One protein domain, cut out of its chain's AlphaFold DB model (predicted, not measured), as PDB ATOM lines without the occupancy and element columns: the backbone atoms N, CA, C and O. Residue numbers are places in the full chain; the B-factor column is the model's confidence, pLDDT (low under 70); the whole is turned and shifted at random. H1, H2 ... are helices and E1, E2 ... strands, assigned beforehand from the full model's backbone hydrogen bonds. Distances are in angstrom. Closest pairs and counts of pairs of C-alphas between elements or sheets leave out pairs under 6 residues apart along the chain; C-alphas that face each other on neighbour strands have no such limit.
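Overview. This is residues 33 to 112 of the 187 residues of the protein "Hypothetical protein" of Coccolithus braarudii (UniProt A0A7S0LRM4). Little regular structure is here: a small two-stranded ribbon, E1 and E2, with residues 74 to 81 of the one helix, H1, beside it, and two long loops reaching to opposite ends. Residues 95 to 101 stick out. The 80 printed residues, with E1, H1 and E2 in that order, are mixed in class; named elements hold only 21. The whole is only just loose, close to compact, radius of gyration of the C-alphas 14.1 A, and spans 43 by 27 by 22 A.

Arrangement. Start at E1, residues 33 to 36; its antiparallel neighbour is E2, residues 108 to 111, at 177 degrees. N 33 and O 110 are within hydrogen-bond range, 2.8 A. In H1, residues 74 to 86, every O i to N i+4 pair is within range; its closest C-alpha to E1 is that of Met 77, 6.2 A from that of Tyr 36.

Along the chain. Find C-alpha 33 at (253.421, 167.565, 201.034); E1 runs 10.8 A. H1 runs 18.3 A from C-alpha 74 at (257.992, 169.267, 209.435). E2 runs 9.8 A.

Size, cuts and confidence. The farthest C-alphas, of Asp 54 and Gly 96, are 44.2 A apart. Both links are long; the printed part has no cut. Residues 62 to 68 and 88 to 106 have pLDDT under 70.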
ATOM      1  N   LEU A  33     253.730 166.532 202.017       89.25
ATOM      2  CA  LEU A  33     253.421 167.565 201.034       89.25
ATOM      3  C   LEU A  33     253.444 168.953 201.673       89.25
ATOM      4  O   LEU A  33     254.049 169.876 201.140       89.25
ATOM      5  N   CYS A  34     252.808 169.096 202.833       88.69
ATOM      6  CA  CYS A  34     252.906 170.278 203.680       88.69
ATOM      7  C   CYS A  34     252.392 169.976 205.087       88.69
ATOM      8  O   CYS A  34     251.787 168.937 205.346       88.69
ATOM      9  N   SER A  35     252.606 170.902 206.007       87.50
ATOM     10  CA  SER A  35     252.054 170.865 207.348       87.50
ATOM     11  C   SER A  35     251.669 172.255 207.829       87.50
ATOM     12  O   SER A  35     252.086 173.277 207.283       87.50
ATOM     13  N   TYR A  36     250.848 172.288 208.864       82.06
ATOM     14  CA  TYR A  36     250.350 173.499 209.481       82.06
ATOM     15  C   TYR A  36     250.423 173.343 210.996       82.06
ATOM     16  O   TYR A  36     250.040 172.310 211.544       82.06
ATOM     17  N   SER A  37     250.860 174.403 211.674       75.81
ATOM     18  CA  SER A  37     250.864 174.495 213.142       75.81
ATOM     19  C   SER A  37     249.454 174.669 213.742       75.81
ATOM     20  O   SER A  37     249.304 174.892 214.938       75.81
ATOM     21  N   THR A  38     248.415 174.660 212.895       73.00
ATOM     22  CA  THR A  38     246.984 174.832 213.206       73.00
ATOM     23  C   THR A  38     246.138 174.205 212.082       73.00
ATOM     24  O   THR A  38     246.701 173.774 211.082       73.00
ATOM     25  N   ASP A  39     244.801 174.238 212.169       75.62
ATOM     26  CA  ASP A  39     243.904 173.863 211.057       75.62
ATOM     27  C   ASP A  39     244.231 174.635 209.761       75.62
ATOM     28  O   ASP A  39     244.067 175.860 209.686       75.62
ATOM     29  N   GLY A  40     244.690 173.925 208.732       77.06
ATOM     30  CA  GLY A  40     245.081 174.477 207.441       77.06
ATOM     31  C   GLY A  40     243.908 174.747 206.497       77.06
ATOM     32  O   GLY A  40     244.131 175.337 205.432       77.06
ATOM     33  N   TRP A  41     242.676 174.354 206.858       75.81
ATOM     34  CA  TRP A  41     241.504 174.300 205.965       75.81
ATOM     35  C   TRP A  41     241.783 173.501 204.695       75.81
ATOM     36  O   TRP A  41     241.505 173.939 203.575       75.81
ATOM     37  N   THR A  42     242.433 172.360 204.871       78.06
ATOM     38  CA  THR A  42     242.915 171.521 203.773       78.06
ATOM     39  C   THR A  42     241.763 170.933 202.963       78.06
ATOM     40  O   THR A  42     241.873 170.822 201.744       78.06
ATOM     41  N   ASP A  43     240.619 170.696 203.612       75.94
ATOM     42  CA  ASP A  43     239.344 170.281 203.021       75.94
ATOM     43  C   ASP A  43     238.849 171.226 201.916       75.94
ATOM     44  O   ASP A  43     238.142 170.805 201.003       75.94
ATOM     45  N   LYS A  44     239.248 172.501 201.962       76.06
ATOM     46  CA  LYS A  44     238.880 173.521 200.969       76.06
ATOM     47  C   LYS A  44     239.928 173.720 199.874       76.06
ATOM     48  O   LYS A  44     239.753 174.593 199.024       76.06
ATOM     49  N   ARG A  45     241.035 172.971 199.894       78.62
ATOM     50  CA  ARG A  45     242.192 173.168 199.005       78.62
ATOM     51  C   ARG A  45     242.317 172.004 198.028       78.62
ATOM     52  O   ARG A  45     243.128 171.101 198.210       78.62
ATOM     53  N   CYS A  46     241.504 172.035 196.979       79.62
ATOM     54  CA  CYS A  46     241.522 171.029 195.916       79.62
ATOM     55  C   CYS A  46     242.342 171.502 194.707       79.62
ATOM     56  O   CYS A  46     242.357 172.692 194.393       79.62
ATOM     57  N   CYS A  47     242.972 170.556 194.006       80.62
ATOM     58  CA  CYS A  47     243.603 170.791 192.707       80.62
ATOM     59  C   CYS A  47     242.695 170.339 191.565       80.62
ATOM     60  O   CYS A  47     241.967 169.353 191.698       80.62
ATOM     61  N   PHE A  48     242.764 171.059 190.443       79.12
ATOM     62  CA  PHE A  48     242.050 170.735 189.211       79.12
ATOM     63  C   PHE A  48     243.029 170.789 188.026       79.12
ATOM     64  O   PHE A  48     243.483 171.883 187.689       79.12
ATOM     65  N   PRO A  49     243.364 169.648 187.391       82.81
ATOM     66  CA  PRO A  49     242.922 168.285 187.715       82.81
ATOM     67  C   PRO A  49     243.412 167.803 189.094       82.81
ATOM     68  O   PRO A  49     244.316 168.391 189.685       82.81
ATOM     69  N   ALA A  50     242.788 166.744 189.618       77.62
ATOM     70  CA  ALA A  50     243.176 166.170 190.903       77.62
ATOM     71  C   ALA A  50     244.606 165.606 190.847       77.62
ATOM     72  O   ALA A  50     244.976 164.947 189.876       77.62
ATOM     73  N   GLY A  51     245.377 165.833 191.911       75.31
ATOM     74  CA  GLY A  51     246.762 165.380 192.031       75.31
ATOM     75  C   GLY A  51     247.739 166.519 192.309       75.31
ATOM     76  O   GLY A  51     247.359 167.690 192.364       75.31
ATOM     77  N   VAL A  52     248.998 166.146 192.525       81.44
ATOM     78  CA  VAL A  52     250.115 167.079 192.704       81.44
ATOM     79  C   VAL A  52     250.605 167.554 191.334       81.44
ATOM     80  O   VAL A  52     250.732 166.763 190.402       81.44
ATOM     81  N   SER A  53     250.883 168.849 191.216       83.50
ATOM     82  CA  SER A  53     251.449 169.506 190.034       83.50
ATOM     83  C   SER A  53     252.368 170.653 190.459       83.50
ATOM     84  O   SER A  53     252.299 171.107 191.603       83.50
ATOM     85  N   ASP A  54     253.156 171.187 189.525       82.31
ATOM     86  CA  ASP A  54     254.071 172.312 189.779       82.31
ATOM     87  C   ASP A  54     253.359 173.568 190.312       82.31
ATOM     88  O   ASP A  54     253.962 174.402 190.985       82.31
ATOM     89  N   THR A  55     252.064 173.710 190.023       81.69
ATOM     90  CA  THR A  55     251.255 174.875 190.407       81.69
ATOM     91  C   THR A  55     250.232 174.582 191.500       81.69
ATOM     92  O   THR A  55     249.567 175.506 191.967       81.69
ATOM     93  N   CYS A  56     250.045 173.318 191.888       83.69
ATOM     94  CA  CYS A  56     249.028 172.940 192.863       83.69
ATOM     95  C   CYS A  56     249.395 171.664 193.616       83.69
ATOM     96  O   CYS A  56     249.627 170.618 193.014       83.69
ATOM     97  N   ILE A  57     249.360 171.748 194.943       87.12
ATOM     98  CA  ILE A  57     249.507 170.613 195.850       87.12
ATOM     99  C   ILE A  57     248.201 170.516 196.661       87.12
ATOM    100  O   ILE A  57     247.882 171.468 197.383       87.12
ATOM    101  N   PRO A  58     247.421 169.420 196.553       83.31
ATOM    102  CA  PRO A  58     246.157 169.282 197.274       83.31
ATOM    103  C   PRO A  58     246.365 169.426 198.783       83.31
ATOM    104  O   PRO A  58     247.343 168.924 199.324       83.31
ATOM    105  N   GLY A  59     245.472 170.137 199.470       83.38
ATOM    106  CA  GLY A  59     245.604 170.426 200.900       83.38
ATOM    107  C   GLY A  59     246.629 171.516 201.242       83.38
ATOM    108  O   GLY A  59     246.606 172.046 202.350       83.38
ATOM    109  N   CYS A  60     247.488 171.942 200.314       85.69
ATOM    110  CA  CYS A  60     248.540 172.918 200.590       85.69
ATOM    111  C   CYS A  60     248.188 174.311 200.061       85.69
ATOM    112  O   CYS A  60     247.638 174.487 198.974       85.69
ATOM    113  N   ALA A  61     248.465 175.341 200.858       78.00
ATOM    114  CA  ALA A  61     248.201 176.715 200.465       78.00
ATOM    115  C   ALA A  61     249.207 177.185 199.403       78.00
ATOM    116  O   ALA A  61     250.378 177.408 199.703       78.00
ATOM    117  N   GLY A  62     248.744 177.424 198.178       65.62
ATOM    118  CA  GLY A  62     249.530 178.148 197.179       65.62
ATOM    119  C   GLY A  62     249.589 179.639 197.516       65.62
ATOM    120  O   GLY A  62     248.730 180.378 197.062       65.62
ATOM    121  N   GLY A  63     250.559 180.068 198.335       55.09
ATOM    122  CA  GLY A  63     250.928 181.478 198.552       55.09
ATOM    123  C   GLY A  63     249.883 182.397 199.224       55.09
ATOM    124  O   GLY A  63     248.729 182.459 198.823       55.09
ATOM    125  N   THR A  64     250.332 183.122 200.262       45.75
ATOM    126  CA  THR A  64     249.805 184.334 200.964       45.75
ATOM    127  C   THR A  64     248.308 184.550 201.235       45.75
ATOM    128  O   THR A  64     247.964 185.474 201.975       45.75
ATOM    129  N   ASN A  65     247.385 183.739 200.740       43.00
ATOM    130  CA  ASN A  65     245.968 183.970 200.959       43.00
ATOM    131  C   ASN A  65     245.565 183.506 202.367       43.00
ATOM    132  O   ASN A  65     245.391 182.315 202.631       43.00
ATOM    133  N   ARG A  66     245.360 184.504 203.242       52.00
ATOM    134  CA  ARG A  66     244.768 184.438 204.597       52.00
ATOM    135  C   ARG A  66     245.688 184.024 205.752       52.00
ATOM    136  O   ARG A  66     245.218 183.424 206.714       52.00
ATOM    137  N   GLY A  67     246.975 184.370 205.693       55.34
ATOM    138  CA  GLY A  67     247.853 184.378 206.878       55.34
ATOM    139  C   GLY A  67     248.196 183.014 207.495       55.34
ATOM    140  O   GLY A  67     248.864 182.976 208.521       55.34
ATOM    141  N   ARG A  68     247.778 181.897 206.884       65.75
ATOM    142  CA  ARG A  68     248.217 180.544 207.255       65.75
ATOM    143  C   ARG A  68     249.199 180.056 206.208       65.75
ATOM    144  O   ARG A  68     248.795 179.680 205.107       65.75
ATOM    145  N   MET A  69     250.480 180.144 206.537       70.25
ATOM    146  CA  MET A  69     251.540 179.654 205.671       70.25
ATOM    147  C   MET A  69     251.709 178.148 205.889       70.25
ATOM    148  O   MET A  69     251.753 177.710 207.038       70.25
ATOM    149  N   PRO A  70     251.742 177.347 204.815       77.69
ATOM    150  CA  PRO A  70     252.092 175.947 204.929       77.69
ATOM    151  C   PRO A  70     253.593 175.855 205.192       77.69
ATOM    152  O   PRO A  70     254.387 176.607 204.621       77.69
ATOM    153  N   HIS A  71     253.985 174.892 206.006       76.94
ATOM    154  CA  HIS A  71     255.370 174.474 206.128       76.94
ATOM    155  C   HIS A  71     255.586 173.271 205.225       76.94
ATOM    156  O   HIS A  71     254.900 172.260 205.343       76.94
ATOM    157  N   TYR A  72     256.558 173.350 204.327       82.81
ATOM    158  CA  TYR A  72     256.917 172.216 203.470       82.81
ATOM    159  C   TYR A  72     257.891 171.259 204.166       82.81
ATOM    160  O   TYR A  72     258.180 170.173 203.670       82.81
ATOM    161  N   ARG A  73     258.391 171.649 205.344       81.94
ATOM    162  CA  ARG A  73     259.258 170.840 206.197       81.94
ATOM    163  C   ARG A  73     258.656 170.737 207.587       81.94
ATOM    164  O   ARG A  73     258.352 171.746 208.216       81.94
ATOM    165  N   LEU A  74     258.554 169.512 208.105       78.94
ATOM    166  CA  LEU A  74     257.992 169.267 209.435       78.94
ATOM    167  C   LEU A  74     258.732 170.048 210.528       78.94
ATOM    168  O   LEU A  74     258.093 170.640 211.390       78.94
ATOM    169  N   GLY A  75     260.066 170.108 210.455       78.69
ATOM    170  CA  GLY A  75     260.886 170.831 211.431       78.69
ATOM    171  C   GLY A  75     260.562 172.325 211.534       78.69
ATOM    172  O   GLY A  75     260.632 172.879 212.624       78.69
ATOM    173  N   GLU A  76     260.146 172.966 210.439       82.62
ATOM    174  CA  GLU A  76     259.751 174.383 210.447       82.62
ATOM    175  C   GLU A  76     258.420 174.580 211.178       82.62
ATOM    176  O   GLU A  76     258.304 175.472 212.017       82.62
ATOM    177  N   MET A  77     257.448 173.697 210.928       83.00
ATOM    178  CA  MET A  77     256.165 173.699 211.635       83.00
ATOM    179  C   MET A  77     256.350 173.467 213.135       83.00
ATOM    180  O   MET A  77     255.767 174.175 213.953       83.00
ATOM    181  N   LEU A  78     257.203 172.505 213.501       78.06
ATOM    182  CA  LEU A  78     257.502 172.186 214.896       78.06
ATOM    183  C   LEU A  78     258.246 173.324 215.605       78.06
ATOM    184  O   LEU A  78     257.990 173.578 216.784       78.06
ATOM    185  N   ALA A  79     259.137 174.026 214.902       78.88
ATOM    186  CA  ALA A  79     259.819 175.202 215.429       78.88
ATOM    187  C   ALA A  79     258.831 176.349 215.684       78.88
ATOM    188  O   ALA A  79     258.794 176.877 216.792       78.88
ATOM    189  N   GLU A  80     257.977 176.681 214.709       78.56
ATOM    190  CA  GLU A  80     256.941 177.706 214.882       78.56
ATOM    191  C   GLU A  80     255.993 177.360 216.036       78.56
ATOM    192  O   GLU A  80     255.677 178.214 216.869       78.56
ATOM    193  N   TYR A  81     255.561 176.100 216.111       73.81
ATOM    194  CA  TYR A  81     254.745 175.610 217.213       73.81
ATOM    195  C   TYR A  81     255.443 175.820 218.563       73.81
ATOM    196  O   TYR A  81     254.859 176.391 219.482       73.81
ATOM    197  N   SER A  82     256.707 175.403 218.673       74.75
ATOM    198  CA  SER A  82     257.484 175.509 219.913       74.75
ATOM    199  C   SER A  82     257.645 176.959 220.366       74.75
ATOM    200  O   SER A  82     257.511 177.247 221.552       74.75
ATOM    201  N   GLU A  83     257.881 177.889 219.439       77.50
ATOM    202  CA  GLU A  83     257.972 179.318 219.756       77.50
ATOM    203  C   GLU A  83     256.630 179.897 220.217       77.50
ATOM    204  O   GLU A  83     256.581 180.630 221.205       77.50
ATOM    205  N   LYS A  84     255.520 179.517 219.576       72.81
ATOM    206  CA  LYS A  84     254.178 179.934 220.010       72.81
ATOM    207  C   LYS A  84     253.851 179.415 221.413       72.81
ATOM    208  O   LYS A  84     253.379 180.189 222.244       72.81
ATOM    209  N   VAL A  85     254.176 178.156 221.710       70.06
ATOM    210  CA  VAL A  85     254.043 177.590 223.060       70.06
ATOM    211  C   VAL A  85     254.872 178.374 224.079       70.06
ATOM    212  O   VAL A  85     254.338 178.775 225.111       70.06
ATOM    213  N   LYS A  86     256.155 178.643 223.792       72.31
ATOM    214  CA  LYS A  86     257.031 179.436 224.677       72.31
ATOM    215  C   LYS A  86     256.492 180.844 224.920       72.31
ATOM    216  O   LYS A  86     256.637 181.372 226.018       72.31
ATOM    217  N   ALA A  87     255.841 181.437 223.921       71.69
ATOM    218  CA  ALA A  87     255.183 182.735 224.026       71.69
ATOM    219  C   ALA A  87     253.870 182.697 224.836       71.69
ATOM    220  O   ALA A  87     253.143 183.688 224.867       71.69
ATOM    221  N   GLY A  88     253.530 181.566 225.462       62.81
ATOM    222  CA  GLY A  88     252.292 181.396 226.217       62.81
ATOM    223  C   GLY A  88     251.058 181.253 225.330       62.81
ATOM    224  O   GLY A  88     249.940 181.271 225.843       62.81
ATOM    225  N   SER A  89     251.232 181.090 224.012       62.91
ATOM    226  CA  SER A  89     250.126 180.679 223.151       62.91
ATOM    227  C   SER A  89     249.847 179.220 223.456       62.91
ATOM    228  O   SER A  89     250.532 178.311 222.982       62.91
ATOM    229  N   THR A  90     248.848 178.987 224.292       53.47
ATOM    230  CA  THR A  90     248.338 177.647 224.492       53.47
ATOM    231  C   THR A  90     247.558 177.268 223.241       53.47
ATOM    232  O   THR A  90     246.522 177.838 222.912       53.47
ATOM    233  N   PHE A  91     248.043 176.256 222.529       53.62
ATOM    234  CA  PHE A  91     247.215 175.527 221.568       53.62
ATOM    235  C   PHE A  91     246.284 174.537 222.290       53.62
ATOM    236  O   PHE A  91     245.832 173.562 221.692       53.62
ATOM    237  N   HIS A  92     246.057 174.736 223.595       50.41
ATOM    238  CA  HIS A  92     245.328 173.801 224.429       50.41
ATOM    239  C   HIS A  92     243.823 173.952 224.250       50.41
ATOM    240  O   HIS A  92     243.226 174.964 224.611       50.41
ATOM    241  N   CYS A  93     243.266 172.866 223.712       44.19
ATOM    242  CA  CYS A  93     242.326 171.973 224.380       44.19
ATOM    243  C   CYS A  93     241.338 172.693 225.299       44.19
ATOM    244  O   CYS A  93     241.712 173.145 226.375       44.19
ATOM    245  N   CYS A  94     240.074 172.710 224.872       43.19
ATOM    246  CA  CYS A  94     238.911 173.033 225.685       43.19
ATOM    247  C   CYS A  94     239.113 172.567 227.134       43.19
ATOM    248  O   CYS A  94     239.295 171.369 227.369       43.19
ATOM    249  N   ASP A  95     239.098 173.509 228.077       43.91
ATOM    250  CA  ASP A  95     239.155 173.223 229.506       43.91
ATOM    251  C   ASP A  95     238.081 172.183 229.858       43.91
ATOM    252  O   ASP A  95     236.881 172.454 229.825       43.91
ATOM    253  N   GLY A  96     238.517 170.957 230.145       48.72
ATOM    254  CA  GLY A  96     237.704 169.918 230.774       48.72
ATOM    255  C   GLY A  96     236.594 169.268 229.941       48.72
ATOM    256  O   GLY A  96     235.905 168.406 230.480       48.72
ATOM    257  N   LEU A  97     236.407 169.605 228.662       48.59
ATOM    258  CA  LEU A  97     235.334 169.017 227.851       48.59
ATOM    259  C   LEU A  97     235.872 168.501 226.517       48.59
ATOM    260  O   LEU A  97     236.185 169.270 225.613       48.59
ATOM    261  N   CYS A  98     235.911 167.176 226.361       54.41
ATOM    262  CA  CYS A  98     236.148 166.511 225.074       54.41
ATOM    263  C   CYS A  98     234.930 166.641 224.111       54.41
ATOM    264  O   CYS A  98     234.682 165.744 223.306       54.41
ATOM    265  N   GLU A  99     234.166 167.738 224.194       52.03
ATOM    266  CA  GLU A  99     232.918 168.019 223.464       52.03
ATOM    267  C   GLU A  99     233.089 169.143 222.416       52.03
ATOM    268  O   GLU A  99     234.041 169.928 222.478       52.03
ATOM    269  N   PRO A 100     232.205 169.217 221.399       50.50
ATOM    270  CA  PRO A 100     232.457 169.975 220.189       50.50
ATOM    271  C   PRO A 100     231.968 171.414 220.355       50.50
ATOM    272  O   PRO A 100     230.766 171.628 220.407       50.50
ATOM    273  N   MET A 101     232.872 172.397 220.389       41.12
ATOM    274  CA  MET A 101     232.711 173.723 219.756       41.12
ATOM    275  C   MET A 101     233.871 174.658 220.138       41.12
ATOM    276  O   MET A 101     233.928 175.204 221.233       41.12
ATOM    277  N   GLY A 102     234.791 174.873 219.198       44.47
ATOM    278  CA  GLY A 102     235.914 175.813 219.302       44.47
ATOM    279  C   GLY A 102     237.007 175.429 218.303       44.47
ATOM    280  O   GLY A 102     237.110 174.249 217.974       44.47
ATOM    281  N   PRO A 103     237.763 176.377 217.720       44.12
ATOM    282  CA  PRO A 103     238.507 176.166 216.479       44.12
ATOM    283  C   PRO A 103     239.584 175.084 216.613       44.12
ATOM    284  O   PRO A 103     240.686 175.387 217.036       44.12
ATOM    285  N   ARG A 104     239.254 173.848 216.210       51.53
ATOM    286  CA  ARG A 104     240.131 172.820 215.614       51.53
ATOM    287  C   ARG A 104     241.621 173.000 215.951       51.53
ATOM    288  O   ARG A 104     242.412 173.432 215.115       51.53
ATOM    289  N   GLN A 105     241.994 172.698 217.192       57.34
ATOM    290  CA  GLN A 105     243.379 172.819 217.650       57.34
ATOM    291  C   GLN A 105     244.081 171.473 217.494       57.34
ATOM    292  O   GLN A 105     244.154 170.659 218.408       57.34
ATOM    293  N   TYR A 106     244.533 171.230 216.271       66.69
ATOM    294  CA  TYR A 106     245.444 170.157 215.904       66.69
ATOM    295  C   TYR A 106     246.486 170.733 214.948       66.69
ATOM    296  O   TYR A 106     246.203 171.678 214.205       66.69
ATOM    297  N   ASN A 107     247.679 170.146 214.952       72.50
ATOM    298  CA  ASN A 107     248.580 170.302 213.823       72.50
ATOM    299  C   ASN A 107     248.069 169.438 212.686       72.50
ATOM    300  O   ASN A 107     247.593 168.322 212.900       72.50
ATOM    301  N   GLU A 108     248.183 169.958 211.479       80.06
ATOM    302  CA  GLU A 108     247.734 169.257 210.296       80.06
ATOM    303  C   GLU A 108     248.935 168.891 209.444       80.06
ATOM    304  O   GLU A 108     249.801 169.721 209.179       80.06
ATOM    305  N   VAL A 109     248.998 167.632 209.030       86.44
ATOM    306  CA  VAL A 109     250.011 167.135 208.106       86.44
ATOM    307  C   VAL A 109     249.303 166.617 206.871       86.44
ATOM    308  O   VAL A 109     248.339 165.861 206.961       86.44
ATOM    309  N   ILE A 110     249.783 167.044 205.713       88.62
ATOM    310  CA  ILE A 110     249.321 166.585 204.416       88.62
ATOM    311  C   ILE A 110     250.397 165.690 203.850       88.62
ATOM    312  O   ILE A 110     251.544 166.101 203.682       88.62
ATOM    313  N   ILE A 111     250.010 164.455 203.578       89.94
ATOM    314  CA  ILE A 111     250.882 163.417 203.054       89.94
ATOM    315  C   ILE A 111     250.392 162.995 201.676       89.94
ATOM    316  O   ILE A 111     249.194 163.030 201.391       89.94
ATOM    317  N   ASP A 112     251.324 162.599 200.821       88.44
ATOM    318  CA  ASP A 112     250.999 162.081 199.502       88.44
ATOM    319  C   ASP A 112     250.267 160.740 199.612       88.44
ATOM    320  O   ASP A 112     250.765 159.790 200.221       88.44
TER     321      ASP A 112